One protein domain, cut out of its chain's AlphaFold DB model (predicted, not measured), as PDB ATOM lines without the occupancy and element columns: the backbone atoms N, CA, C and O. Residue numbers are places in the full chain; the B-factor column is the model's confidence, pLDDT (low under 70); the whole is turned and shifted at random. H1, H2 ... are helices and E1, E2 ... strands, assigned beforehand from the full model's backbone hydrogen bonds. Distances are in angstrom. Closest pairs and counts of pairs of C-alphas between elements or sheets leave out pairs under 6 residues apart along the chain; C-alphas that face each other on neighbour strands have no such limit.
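AT A GLANCE: This is residues 10 to 45 and 76 to 128 of the 288 residues of the protein "Variant surface glycoprotein 1125.2916" of Trypanosoma brucei (UniProt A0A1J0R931). A small head and a long, thin two-stranded arm make up this model: in the head the short strand pair E1 and E4 has H3 packed near it and H1 set crosswise to H3, and the arm runs through H2 to the paired strands E2 and E3 at its far end. A long loop, residues 92 to 111, leads from E4 round to H3; its residues 104 to 110 stick out, as do residues 10 to 17 at the other side of the head. The printed part has 89 residues with three named helices and four named strands in the order H1 E1 H2 E2 E3 E4 H3, in two separate antiparallel sheets of two strands; the class is mixed, helices and strands. The whole is extended, with a radius of gyration of the C-alphas of 19.3 A and spans of 71 by 39 by 23 A.

HOW THE PARTS SIT: H1, residues 12 to 23, is close to but not clearly touching H3, residues 112 to 124; their closest C-alphas, those of Asn 22 and Ser 123, are 6.6 A apart. Their lines are about perpendicular at 72 degrees, but only just. E1, residues 26 to 29, is the antiparallel neighbour of E4, residues 88 to 91, at 147 degrees, with N 88 and O 29 within hydrogen-bond range at 2.7 A and N 27 and O 90 at 2.8 A. The closest C-alphas of E1 and H3 are those of Ile 27 and Ala 116, 6.9 A; those of E4 and H3 are Pro 91 and Ala 116, 7.0 A. H2, residues 32 to 35, is apart from H1 and H3. E2, residues 40 to 45, is antiparallel to E3, residues 76 to 80, at 164 degrees, with N 41 and O 79 within hydrogen-bond range at 2.9 A. Every O i to N i+4 pair is within range in H1 and H3; H2 is too short for one.

IN THESE COORDINATES: H1 begins at C-alpha 12, (19.116, -16.332, -20.046), and spans 16.7 A. E2 spans 16.0 A to C-alpha 45 at (-6.928, -29.203, 32.592), and E3 spans 13.6 A. H3 spans 18.7 A and ends at C-alpha 124, (7.183, -32.454, -27.886). E1, H2 and E4 have four residues each.

THE WHOLE: The C-alphas farthest apart, those of Gln 45 and Pro 128, are 70.9 A apart. Residues 46 to 75 are not printed; C-alphas 45 and 76 are 6.5 A apart across this cut. The link from E4 to H3 is long. The mean pLDDT of the printed part is 73.3, and 29 residues are under 70, among them 35 to 39 and 103 to 110.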
ATOM      1  N   THR A  10      16.731 -13.906 -25.702       53.41
ATOM      2  CA  THR A  10      17.723 -12.979 -25.125       53.41
ATOM      3  C   THR A  10      17.762 -12.963 -23.601       53.41
ATOM      4  O   THR A  10      18.736 -12.468 -23.048       53.41
ATOM      5  N   THR A  11      16.768 -13.529 -22.916       61.41
ATOM      6  CA  THR A  11      16.769 -13.604 -21.449       61.41
ATOM      7  C   THR A  11      17.283 -14.980 -21.027       61.41
ATOM      8  O   THR A  11      16.589 -15.981 -21.211       61.41
ATOM      9  N   ASP A  12      18.497 -15.061 -20.471       71.12
ATOM     10  CA  ASP A  12      19.116 -16.332 -20.046       71.12
ATOM     11  C   ASP A  12      18.215 -17.146 -19.101       71.12
ATOM     12  O   ASP A  12      18.204 -18.373 -19.154       71.12
ATOM     13  N   GLN A  13      17.371 -16.463 -18.327       72.00
ATOM     14  CA  GLN A  13      16.366 -17.064 -17.449       72.00
ATOM     15  C   GLN A  13      15.294 -17.864 -18.209       72.00
ATOM     16  O   GLN A  13      14.906 -18.939 -17.762       72.00
ATOM     17  N   ILE A  14      14.838 -17.392 -19.376       67.31
ATOM     18  CA  ILE A  14      13.852 -18.113 -20.203       67.31
ATOM     19  C   ILE A  14      14.504 -19.355 -20.821       67.31
ATOM     20  O   ILE A  14      13.894 -20.425 -20.866       67.31
ATOM     21  N   ARG A  15      15.767 -19.239 -21.257       67.88
ATOM     22  CA  ARG A  15      16.541 -20.375 -21.777       67.88
ATOM     23  C   ARG A  15      16.763 -21.432 -20.697       67.88
ATOM     24  O   ARG A  15      16.569 -22.616 -20.963       67.88
ATOM     25  N   GLN A  16      17.134 -21.002 -19.494       75.62
ATOM     26  CA  GLN A  16      17.316 -21.875 -18.342       75.62
ATOM     27  C   GLN A  16      16.005 -22.575 -17.964       75.62
ATOM     28  O   GLN A  16      15.987 -23.798 -17.875       75.62
ATOM     29  N   ALA A  17      14.896 -21.839 -17.863       73.81
ATOM     30  CA  ALA A  17      13.584 -22.422 -17.584       73.81
ATOM     31  C   ALA A  17      13.166 -23.455 -18.650       73.81
ATOM     32  O   ALA A  17      12.640 -24.516 -18.319       73.81
ATOM     33  N   GLY A  18      13.442 -23.189 -19.931       74.62
ATOM     34  CA  GLY A  18      13.210 -24.155 -21.008       74.62
ATOM     35  C   GLY A  18      14.068 -25.421 -20.880       74.62
ATOM     36  O   GLY A  18      13.569 -26.529 -21.076       74.62
ATOM     37  N   ALA A  19      15.345 -25.280 -20.517       75.56
ATOM     38  CA  ALA A  19      16.236 -26.416 -20.282       75.56
ATOM     39  C   ALA A  19      15.790 -27.258 -19.074       75.56
ATOM     40  O   ALA A  19      15.783 -28.486 -19.153       75.56
ATOM     41  N   GLU A  20      15.362 -26.608 -17.992       79.62
ATOM     42  CA  GLU A  20      14.830 -27.262 -16.793       79.62
ATOM     43  C   GLU A  20      13.521 -28.009 -17.089       79.62
ATOM     44  O   GLU A  20      13.359 -29.156 -16.673       79.62
ATOM     45  N   LEU A  21      12.614 -27.421 -17.880       75.94
ATOM     46  CA  LEU A  21      11.386 -28.089 -18.327       75.94
ATOM     47  C   LEU A  21      11.671 -29.346 -19.160       75.94
ATOM     48  O   LEU A  21      10.973 -30.346 -19.001       75.94
ATOM     49  N   ASN A  22      12.707 -29.332 -20.003       74.00
ATOM     50  CA  ASN A  22      13.099 -30.496 -20.805       74.00
ATOM     51  C   ASN A  22      13.683 -31.646 -19.968       74.00
ATOM     52  O   ASN A  22      13.615 -32.800 -20.390       74.00
ATOM     53  N   GLN A  23      14.257 -31.342 -18.802       80.31
ATOM     54  CA  GLN A  23      14.800 -32.335 -17.865       80.31
ATOM     55  C   GLN A  23      13.781 -32.769 -16.804       80.31
ATOM     56  O   GLN A  23      14.036 -33.693 -16.031       80.31
ATOM     57  N   MET A  24      12.623 -32.113 -16.743       81.38
ATOM     58  CA  MET A  24      11.602 -32.421 -15.757       81.38
ATOM     59  C   MET A  24      10.973 -33.786 -16.059       81.38
ATOM     60  O   MET A  24      10.420 -34.021 -17.131       81.38
ATOM     61  N   GLU A  25      11.014 -34.690 -15.082       85.56
ATOM     62  CA  GLU A  25      10.310 -35.979 -15.159       85.56
ATOM     63  C   GLU A  25       8.943 -35.930 -14.464       85.56
ATOM     64  O   GLU A  25       8.007 -36.641 -14.838       85.56
ATOM     65  N   ASN A  26       8.824 -35.082 -13.437       88.25
ATOM     66  CA  ASN A  26       7.674 -35.022 -12.545       88.25
ATOM     67  C   ASN A  26       7.308 -33.578 -12.199       88.25
ATOM     68  O   ASN A  26       8.184 -32.772 -11.899       88.25
ATOM     69  N   ILE A  27       6.008 -33.297 -12.124       86.62
ATOM     70  CA  ILE A  27       5.473 -32.070 -11.538       86.62
ATOM     71  C   ILE A  27       5.309 -32.291 -10.028       86.62
ATOM     72  O   ILE A  27       4.588 -33.219  -9.632       86.62
ATOM     73  N   PRO A  28       5.945 -31.471  -9.173       85.12
ATOM     74  CA  PRO A  28       5.665 -31.489  -7.748       85.12
ATOM     75  C   PRO A  28       4.259 -30.938  -7.488       85.12
ATOM     76  O   PRO A  28       3.854 -29.934  -8.070       85.12
ATOM     77  N   TYR A  29       3.505 -31.578  -6.599       81.50
ATOM     78  CA  TYR A  29       2.197 -31.083  -6.167       81.50
ATOM     79  C   TYR A  29       1.996 -31.320  -4.676       81.50
ATOM     80  O   TYR A  29       2.582 -32.234  -4.104       81.50
ATOM     81  N   SER A  30       1.131 -30.535  -4.043       80.94
ATOM     82  CA  SER A  30       0.751 -30.754  -2.646       80.94
ATOM     83  C   SER A  30      -0.449 -31.704  -2.576       80.94
ATOM     84  O   SER A  30      -1.517 -31.364  -3.093       80.94
ATOM     85  N   PRO A  31      -0.322 -32.903  -1.978       76.94
ATOM     86  CA  PRO A  31      -1.447 -33.820  -1.842       76.94
ATOM     87  C   PRO A  31      -2.534 -33.234  -0.935       76.94
ATOM     88  O   PRO A  31      -2.240 -32.747   0.155       76.94
ATOM     89  N   ALA A  32      -3.802 -33.342  -1.340       72.81
ATOM     90  CA  ALA A  32      -4.930 -32.788  -0.583       72.81
ATOM     91  C   ALA A  32      -4.992 -33.300   0.869       72.81
ATOM     92  O   ALA A  32      -5.258 -32.531   1.785       72.81
ATOM     93  N   ALA A  33      -4.662 -34.577   1.098       69.69
ATOM     94  CA  ALA A  33      -4.622 -35.170   2.437       69.69
ATOM     95  C   ALA A  33      -3.577 -34.525   3.367       69.69
ATOM     96  O   ALA A  33      -3.762 -34.525   4.578       69.69
ATOM     97  N   GLN A  34      -2.496 -33.963   2.815       72.50
ATOM     98  CA  GLN A  34      -1.512 -33.220   3.603       72.50
ATOM     99  C   GLN A  34      -2.035 -31.819   3.928       72.50
ATOM    100  O   GLN A  34      -1.992 -31.402   5.076       72.50
ATOM    101  N   ILE A  35      -2.660 -31.143   2.960       68.50
ATOM    102  CA  ILE A  35      -3.293 -29.833   3.187       68.50
ATOM    103  C   ILE A  35      -4.409 -29.924   4.239       68.50
ATOM    104  O   ILE A  35      -4.602 -28.994   5.008       68.50
ATOM    105  N   LEU A  36      -5.139 -31.037   4.301       66.81
ATOM    106  CA  LEU A  36      -6.213 -31.253   5.278       66.81
ATOM    107  C   LEU A  36      -5.728 -31.896   6.588       66.81
ATOM    108  O   LEU A  36      -6.512 -32.061   7.518       66.81
ATOM    109  N   GLY A  37      -4.446 -32.260   6.679       63.09
ATOM    110  CA  GLY A  37      -3.850 -32.973   7.810       63.09
ATOM    111  C   GLY A  37      -3.467 -32.093   9.001       63.09
ATOM    112  O   GLY A  37      -2.738 -32.564   9.875       63.09
ATOM    113  N   TYR A  38      -3.915 -30.835   9.046       65.94
ATOM    114  CA  TYR A  38      -3.688 -29.953  10.190       65.94
ATOM    115  C   TYR A  38      -4.356 -30.529  11.440       65.94
ATOM    116  O   TYR A  38      -5.574 -30.698  11.494       65.94
ATOM    117  N   ARG A  39      -3.547 -30.820  12.461       68.50
ATOM    118  CA  ARG A  39      -4.016 -31.294  13.764       68.50
ATOM    119  C   ARG A  39      -3.868 -30.190  14.797       68.50
ATOM    120  O   ARG A  39      -2.830 -29.535  14.893       68.50
ATOM    121  N   LEU A  40      -4.936 -29.989  15.560       71.81
ATOM    122  CA  LEU A  40      -4.936 -29.127  16.733       71.81
ATOM    123  C   LEU A  40      -4.774 -30.013  17.964       71.81
ATOM    124  O   LEU A  40      -5.602 -30.890  18.214       71.81
ATOM    125  N   ALA A  41      -3.723 -29.770  18.738       72.00
ATOM    126  CA  ALA A  41      -3.559 -30.363  20.053       72.00
ATOM    127  C   ALA A  41      -4.278 -29.475  21.078       72.00
ATOM    128  O   ALA A  41      -3.864 -28.343  21.340       72.00
ATOM    129  N   VAL A  42      -5.369 -29.980  21.655       71.62
ATOM    130  CA  VAL A  42      -6.143 -29.273  22.684       71.62
ATOM    131  C   VAL A  42      -5.722 -29.783  24.056       71.62
ATOM    132  O   VAL A  42      -5.883 -30.961  24.367       71.62
ATOM    133  N   THR A  43      -5.187 -28.897  24.892       70.06
ATOM    134  CA  THR A  43      -4.858 -29.221  26.285       70.06
ATOM    135  C   THR A  43      -6.049 -28.899  27.175       70.06
ATOM    136  O   THR A  43      -6.519 -27.760  27.211       70.06
ATOM    137  N   ILE A  44      -6.522 -29.906  27.910       68.12
ATOM    138  CA  ILE A  44      -7.609 -29.776  28.881       68.12
ATOM    139  C   ILE A  44      -7.023 -29.989  30.273       68.12
ATOM    140  O   ILE A  44      -6.401 -31.018  30.533       68.12
ATOM    141  N   GLN A  45      -7.244 -29.040  31.177       60.00
ATOM    142  CA  GLN A  45      -6.928 -29.203  32.592       60.00
ATOM    143  C   GLN A  45      -8.203 -29.480  33.380       60.00
ATOM    144  O   GLN A  45      -9.247 -28.863  33.145       60.00
ATOM    145  N   THR A  76      -7.055 -25.064  28.251       66.44
ATOM    146  CA  THR A  76      -6.000 -24.129  28.674       66.44
ATOM    147  C   THR A  76      -4.996 -23.830  27.571       66.44
ATOM    148  O   THR A  76      -4.130 -22.981  27.745       66.44
ATOM    149  N   GLY A  77      -5.098 -24.523  26.437       67.25
ATOM    150  CA  GLY A  77      -4.250 -24.283  25.282       67.25
ATOM    151  C   GLY A  77      -4.768 -24.995  24.044       67.25
ATOM    152  O   GLY A  77      -5.251 -26.126  24.120       67.25
ATOM    153  N   ILE A  78      -4.642 -24.322  22.907       74.50
ATOM    154  CA  ILE A  78      -4.784 -24.912  21.581       74.50
ATOM    155  C   ILE A  78      -3.443 -24.688  20.904       74.50
ATOM    156  O   ILE A  78      -3.069 -23.549  20.633       74.50
ATOM    157  N   ASN A  79      -2.712 -25.770  20.676       76.06
ATOM    158  CA  ASN A  79      -1.439 -25.727  19.978       76.06
ATOM    159  C   ASN A  79      -1.613 -26.308  18.579       76.06
ATOM    160  O   ASN A  79      -2.332 -27.290  18.377       76.06
ATOM    161  N   HIS A  80      -0.927 -25.710  17.613       70.88
ATOM    162  CA  HIS A  80      -0.779 -26.304  16.294       70.88
ATOM    163  C   HIS A  80       0.330 -27.345  16.355       70.88
ATOM    164  O   HIS A  80       1.447 -27.040  16.780       70.88
ATOM    165  N   GLU A  81       0.042 -28.566  15.919       70.25
ATOM    166  CA  GLU A  81       1.112 -29.517  15.644       70.25
ATOM    167  C   GLU A  81       1.818 -29.089  14.355       70.25
ATOM    168  O   GLU A  81       1.172 -28.722  13.369       70.25
ATOM    169  N   ALA A  82       3.154 -29.096  14.367       64.12
ATOM    170  CA  ALA A  82       3.934 -28.773  13.183       64.12
ATOM    171  C   ALA A  82       3.577 -29.759  12.060       64.12
ATOM    172  O   ALA A  82       3.808 -30.961  12.179       64.12
ATOM    173  N   HIS A  83       3.007 -29.247  10.969       68.19
ATOM    174  CA  HIS A  83       2.691 -30.046   9.794       68.19
ATOM    175  C   HIS A  83       3.793 -29.881   8.748       68.19
ATOM    176  O   HIS A  83       3.966 -28.807   8.173       68.19
ATOM    177  N   THR A  84       4.531 -30.954   8.477       67.06
ATOM    178  CA  THR A  84       5.459 -31.014   7.346       67.06
ATOM    179  C   THR A  84       4.755 -31.651   6.153       67.06
ATOM    180  O   THR A  84       4.516 -32.860   6.147       67.06
ATOM    181  N   ALA A  85       4.429 -30.842   5.144       67.62
ATOM    182  CA  ALA A  85       3.912 -31.333   3.873       67.62
ATOM    183  C   ALA A  85       5.079 -31.776   2.976       67.62
ATOM    184  O   ALA A  85       5.976 -30.988   2.675       67.62
ATOM    185  N   THR A  86       5.055 -33.029   2.531       78.44
ATOM    186  CA  THR A  86       6.017 -33.563   1.563       78.44
ATOM    187  C   THR A  86       5.390 -33.536   0.170       78.44
ATOM    188  O   THR A  86       4.400 -34.243  -0.048       78.44
ATOM    189  N   PRO A  87       5.954 -32.794  -0.801       81.38
ATOM    190  CA  PRO A  87       5.404 -32.735  -2.149       81.38
ATOM    191  C   PRO A  87       5.242 -34.128  -2.771       81.38
ATOM    192  O   PRO A  87       6.173 -34.934  -2.804       81.38
ATOM    193  N   GLY A  88       4.047 -34.399  -3.289       83.12
ATOM    194  CA  GLY A  88       3.791 -35.522  -4.178       83.12
ATOM    195  C   GLY A  88       4.419 -35.284  -5.551       83.12
ATOM    196  O   GLY A  88       4.719 -34.153  -5.931       83.12
ATOM    197  N   LYS A  89       4.607 -36.363  -6.313       87.69
ATOM    198  CA  LYS A  89       5.164 -36.324  -7.671       87.69
ATOM    199  C   LYS A  89       4.132 -36.821  -8.675       87.69
ATOM    200  O   LYS A  89       3.599 -37.918  -8.513       87.69
ATOM    201  N   GLN A  90       3.832 -36.010  -9.685       87.00
ATOM    202  CA  GLN A  90       2.985 -36.386 -10.815       87.00
ATOM    203  C   GLN A  90       3.873 -36.570 -12.052       87.00
ATOM    204  O   GLN A  90       4.458 -35.586 -12.506       87.00
ATOM    205  N   PRO A  91       3.978 -37.777 -12.626       88.06
ATOM    206  CA  PRO A  91       4.826 -38.001 -13.790       88.06
ATOM    207  C   PRO A  91       4.291 -37.258 -15.020       88.06
ATOM    208  O   PRO A  91       3.080 -37.228 -15.261       88.06
ATOM    209  N   LEU A  92       5.203 -36.685 -15.811       85.75
ATOM    210  CA  LEU A  92       4.884 -36.025 -17.084       85.75
ATOM    211  C   LEU A  92       4.619 -37.033 -18.210       85.75
ATOM    212  O   LEU A  92       3.757 -36.810 -19.060       85.75
ATOM    213  N   LYS A  93       5.334 -38.163 -18.198       83.94
ATOM    214  CA  LYS A  93       5.209 -39.252 -19.175       83.94
ATOM    215  C   LYS A  93       4.770 -40.541 -18.488       83.94
ATOM    216  O   LYS A  93       5.169 -40.830 -17.367       83.94
ATOM    217  N   SER A  94       3.983 -41.345 -19.192       77.81
ATOM    218  CA  SER A  94       3.613 -42.704 -18.793       77.81
ATOM    219  C   SER A  94       3.943 -43.632 -19.953       77.81
ATOM    220  O   SER A  94       3.507 -43.376 -21.072       77.81
ATOM    221  N   ASN A  95       4.709 -44.699 -19.711       75.06
ATOM    222  CA  ASN A  95       5.165 -45.629 -20.758       75.06
ATOM    223  C   ASN A  95       5.847 -44.917 -21.947       75.06
ATOM    224  O   ASN A  95       5.601 -45.243 -23.103       75.06
ATOM    225  N   GLY A  96       6.650 -43.886 -21.666       74.00
ATOM    226  CA  GLY A  96       7.368 -43.110 -22.685       74.00
ATOM    227  C   GLY A  96       6.537 -42.066 -23.444       74.00
ATOM    228  O   GLY A  96       7.122 -41.268 -24.171       74.00
ATOM    229  N   GLY A  97       5.212 -42.006 -23.250       81.12
ATOM    230  CA  GLY A  97       4.317 -41.084 -23.963       81.12
ATOM    231  C   GLY A  97       3.523 -40.130 -23.065       81.12
ATOM    232  O   GLY A  97       3.381 -40.340 -21.856       81.12
ATOM    233  N   CYS A  98       2.968 -39.075 -23.671       86.06
ATOM    234  CA  CYS A  98       2.050 -38.147 -23.007       86.06
ATOM    235  C   CYS A  98       0.666 -38.793 -22.845       86.06
ATOM    236  O   CYS A  98      -0.039 -39.033 -23.827       86.06
ATOM    237  N   LYS A  99       0.248 -39.067 -21.605       82.44
ATOM    238  CA  LYS A  99      -1.042 -39.716 -21.325       82.44
ATOM    239  C   LYS A  99      -2.179 -38.696 -21.315       82.44
ATOM    240  O   LYS A  99      -2.215 -37.823 -20.452       82.44
ATOM    241  N   LYS A 100      -3.134 -38.837 -22.238       80.69
ATOM    242  CA  LYS A 100      -4.345 -38.007 -22.261       80.69
ATOM    243  C   LYS A 100      -5.200 -38.280 -21.007       80.69
ATOM    244  O   LYS A 100      -5.423 -39.448 -20.685       80.69
ATOM    245  N   PRO A 101      -5.668 -37.245 -20.294       74.81
ATOM    246  CA  PRO A 101      -6.567 -37.410 -19.156       74.81
ATOM    247  C   PRO A 101      -7.952 -37.892 -19.614       74.81
ATOM    248  O   PRO A 101      -8.425 -37.514 -20.688       74.81
ATOM    249  N   ASN A 102      -8.613 -38.701 -18.784       70.50
ATOM    250  CA  ASN A 102      -9.993 -39.124 -19.022       70.50
ATOM    251  C   ASN A 102     -10.938 -37.929 -18.802       70.50
ATOM    252  O   ASN A 102     -10.793 -37.183 -17.836       70.50
ATOM    253  N   THR A 103     -11.887 -37.727 -19.715       58.69
ATOM    254  CA  THR A 103     -12.728 -36.518 -19.823       58.69
ATOM    255  C   THR A 103     -13.897 -36.450 -18.836       58.69
ATOM    256  O   THR A 103     -14.692 -35.523 -18.915       58.69
ATOM    257  N   THR A 104     -14.032 -37.413 -17.925       57.34
ATOM    258  CA  THR A 104     -15.200 -37.537 -17.036       57.34
ATOM    259  C   THR A 104     -15.051 -36.848 -15.681       57.34
ATOM    260  O   THR A 104     -16.016 -36.799 -14.924       57.34
ATOM    261  N   GLU A 105     -13.882 -36.300 -15.362       50.41
ATOM    262  CA  GLU A 105     -13.679 -35.543 -14.126       50.41
ATOM    263  C   GLU A 105     -13.771 -34.046 -14.427       50.41
ATOM    264  O   GLU A 105     -13.068 -33.532 -15.308       50.41
ATOM    265  N   MET A 106     -14.695 -33.402 -13.706       44.19
ATOM    266  CA  MET A 106     -15.132 -32.010 -13.813       44.19
ATOM    267  C   MET A 106     -14.009 -31.008 -14.123       44.19
ATOM    268  O   MET A 106     -12.830 -31.218 -13.832       44.19
ATOM    269  N   ASP A 107     -14.426 -29.897 -14.727       47.38
ATOM    270  CA  ASP A 107     -13.690 -28.671 -15.058       47.38
ATOM    271  C   ASP A 107     -13.031 -27.960 -13.857       47.38
ATOM    272  O   ASP A 107     -13.078 -26.741 -13.727       47.38
ATOM    273  N   ASP A 108     -12.340 -28.692 -12.986       52.50
ATOM    274  CA  ASP A 108     -11.387 -28.078 -12.080       52.50
ATOM    275  C   ASP A 108     -10.125 -27.728 -12.867       52.50
ATOM    276  O   ASP A 108      -9.368 -28.581 -13.352       52.50
ATOM    277  N   SER A 109      -9.898 -26.422 -12.958       49.53
ATOM    278  CA  SER A 109      -8.726 -25.750 -13.525       49.53
ATOM    279  C   SER A 109      -7.382 -26.225 -12.941       49.53
ATOM    280  O   SER A 109      -6.332 -25.906 -13.492       49.53
ATOM    281  N   PHE A 110      -7.402 -27.057 -11.893       58.94
ATOM    282  CA  PHE A 110      -6.234 -27.606 -11.200       58.94
ATOM    283  C   PHE A 110      -6.132 -29.144 -11.236       58.94
ATOM    284  O   PHE A 110      -5.536 -29.759 -10.348       58.94
ATOM    285  N   ASN A 111      -6.663 -29.818 -12.264       75.38
ATOM    286  CA  ASN A 111      -6.408 -31.255 -12.429       75.38
ATOM    287  C   ASN A 111      -4.932 -31.511 -12.810       75.38
ATOM    288  O   ASN A 111      -4.511 -31.285 -13.948       75.38
ATOM    289  N   ARG A 112      -4.154 -32.049 -11.859       79.12
ATOM    290  CA  ARG A 112      -2.724 -32.392 -12.020       79.12
ATOM    291  C   ARG A 112      -2.420 -33.227 -13.270       79.12
ATOM    292  O   ARG A 112      -1.380 -33.041 -13.892       79.12
ATOM    293  N   THR A 113      -3.333 -34.113 -13.671       80.69
ATOM    294  CA  THR A 113      -3.169 -34.972 -14.852       80.69
ATOM    295  C   THR A 113      -3.349 -34.178 -16.146       80.69
ATOM    296  O   THR A 113      -2.621 -34.411 -17.109       80.69
ATOM    297  N   LYS A 114      -4.272 -33.201 -16.167       79.56
ATOM    298  CA  LYS A 114      -4.444 -32.275 -17.302       79.56
ATOM    299  C   LYS A 114      -3.209 -31.384 -17.466       79.56
ATOM    300  O   LYS A 114      -2.712 -31.250 -18.582       79.56
ATOM    301  N   LEU A 115      -2.673 -30.849 -16.364       82.50
ATOM    302  CA  LEU A 115      -1.446 -30.046 -16.383       82.50
ATOM    303  C   LEU A 115      -0.236 -30.861 -16.866       82.50
ATOM    304  O   LEU A 115       0.482 -30.414 -17.759       82.50
ATOM    305  N   ALA A 116      -0.050 -32.078 -16.342       86.12
ATOM    306  CA  ALA A 116       1.023 -32.977 -16.771       86.12
ATOM    307  C   ALA A 116       0.957 -33.301 -18.267       86.12
ATOM    308  O   ALA A 116       1.968 -33.240 -18.965       86.12
ATOM    309  N   TYR A 117      -0.245 -33.576 -18.774       86.06
ATOM    310  CA  TYR A 117      -0.465 -33.816 -20.194       86.06
ATOM    311  C   TYR A 117      -0.140 -32.590 -21.058       86.06
ATOM    312  O   TYR A 117       0.538 -32.733 -22.074       86.06
ATOM    313  N   ALA A 118      -0.580 -31.394 -20.652       83.75
ATOM    314  CA  ALA A 118      -0.326 -30.157 -21.387       83.75
ATOM    315  C   ALA A 118       1.172 -29.821 -21.461       83.75
ATOM    316  O   ALA A 118       1.676 -29.514 -22.540       83.75
ATOM    317  N   ILE A 119       1.894 -29.943 -20.340       84.50
ATOM    318  CA  ILE A 119       3.349 -29.725 -20.295       84.50
ATOM    319  C   ILE A 119       4.075 -30.767 -21.154       84.50
ATOM    320  O   ILE A 119       4.946 -30.411 -21.947       84.50
ATOM    321  N   CYS A 120       3.677 -32.041 -21.072       86.50
ATOM    322  CA  CYS A 120       4.255 -33.094 -21.902       86.50
ATOM    323  C   CYS A 120       4.059 -32.807 -23.400       86.50
ATOM    324  O   CYS A 120       5.028 -32.837 -24.154       86.50
ATOM    325  N   GLN A 121       2.844 -32.453 -23.829       85.00
ATOM    326  CA  GLN A 121       2.561 -32.098 -25.224       85.00
ATOM    327  C   GLN A 121       3.400 -30.903 -25.686       85.00
ATOM    328  O   GLN A 121       4.041 -30.974 -26.734       85.00
ATOM    329  N   ALA A 122       3.467 -29.836 -24.884       80.69
ATOM    330  CA  ALA A 122       4.267 -28.658 -25.203       80.69
ATOM    331  C   ALA A 122       5.757 -28.999 -25.383       80.69
ATOM    332  O   ALA A 122       6.384 -28.492 -26.307       80.69
ATOM    333  N   SER A 123       6.303 -29.912 -24.570       77.06
ATOM    334  CA  SER A 123       7.703 -30.356 -24.682       77.06
ATOM    335  C   SER A 123       8.017 -31.139 -25.965       77.06
ATOM    336  O   SER A 123       9.172 -31.219 -26.371       77.06
ATOM    337  N   THR A 124       7.004 -31.718 -26.620       75.56
ATOM    338  CA  THR A 124       7.183 -32.454 -27.886       75.56
ATOM    339  C   THR A 124       7.123 -31.561 -29.120       75.56
ATOM    340  O   THR A 124       7.462 -32.009 -30.216       75.56
ATOM    341  N   VAL A 125       6.704 -30.302 -28.967       73.88
ATOM    342  CA  VAL A 125       6.659 -29.358 -30.079       73.88
ATOM    343  C   VAL A 125       8.091 -28.988 -30.443       73.88
ATOM    344  O   VAL A 125       8.752 -28.221 -29.746       73.88
ATOM    345  N   ALA A 126       8.568 -29.524 -31.565       63.09
ATOM    346  CA  ALA A 126       9.786 -29.046 -32.190       63.09
ATOM    347  C   ALA A 126       9.541 -27.604 -32.645       63.09
ATOM    348  O   ALA A 126       8.921 -27.364 -33.679       63.09
ATOM    349  N   VAL A 127       9.997 -26.632 -31.855       63.50
ATOM    350  CA  VAL A 127      10.094 -25.252 -32.325       63.50
ATOM    351  C   VAL A 127      11.249 -25.246 -33.319       63.50
ATOM    352  O   VAL A 127      12.388 -25.466 -32.894       63.50
ATOM    353  N   PRO A 128      11.005 -25.059 -34.630       57.94
ATOM    354  CA  PRO A 128      12.096 -24.999 -35.580       57.94
ATOM    355  C   PRO A 128      13.026 -23.880 -35.129       57.94
ATOM    356  O   PRO A 128      12.610 -22.731 -34.938       57.94
TER     357      PRO A 128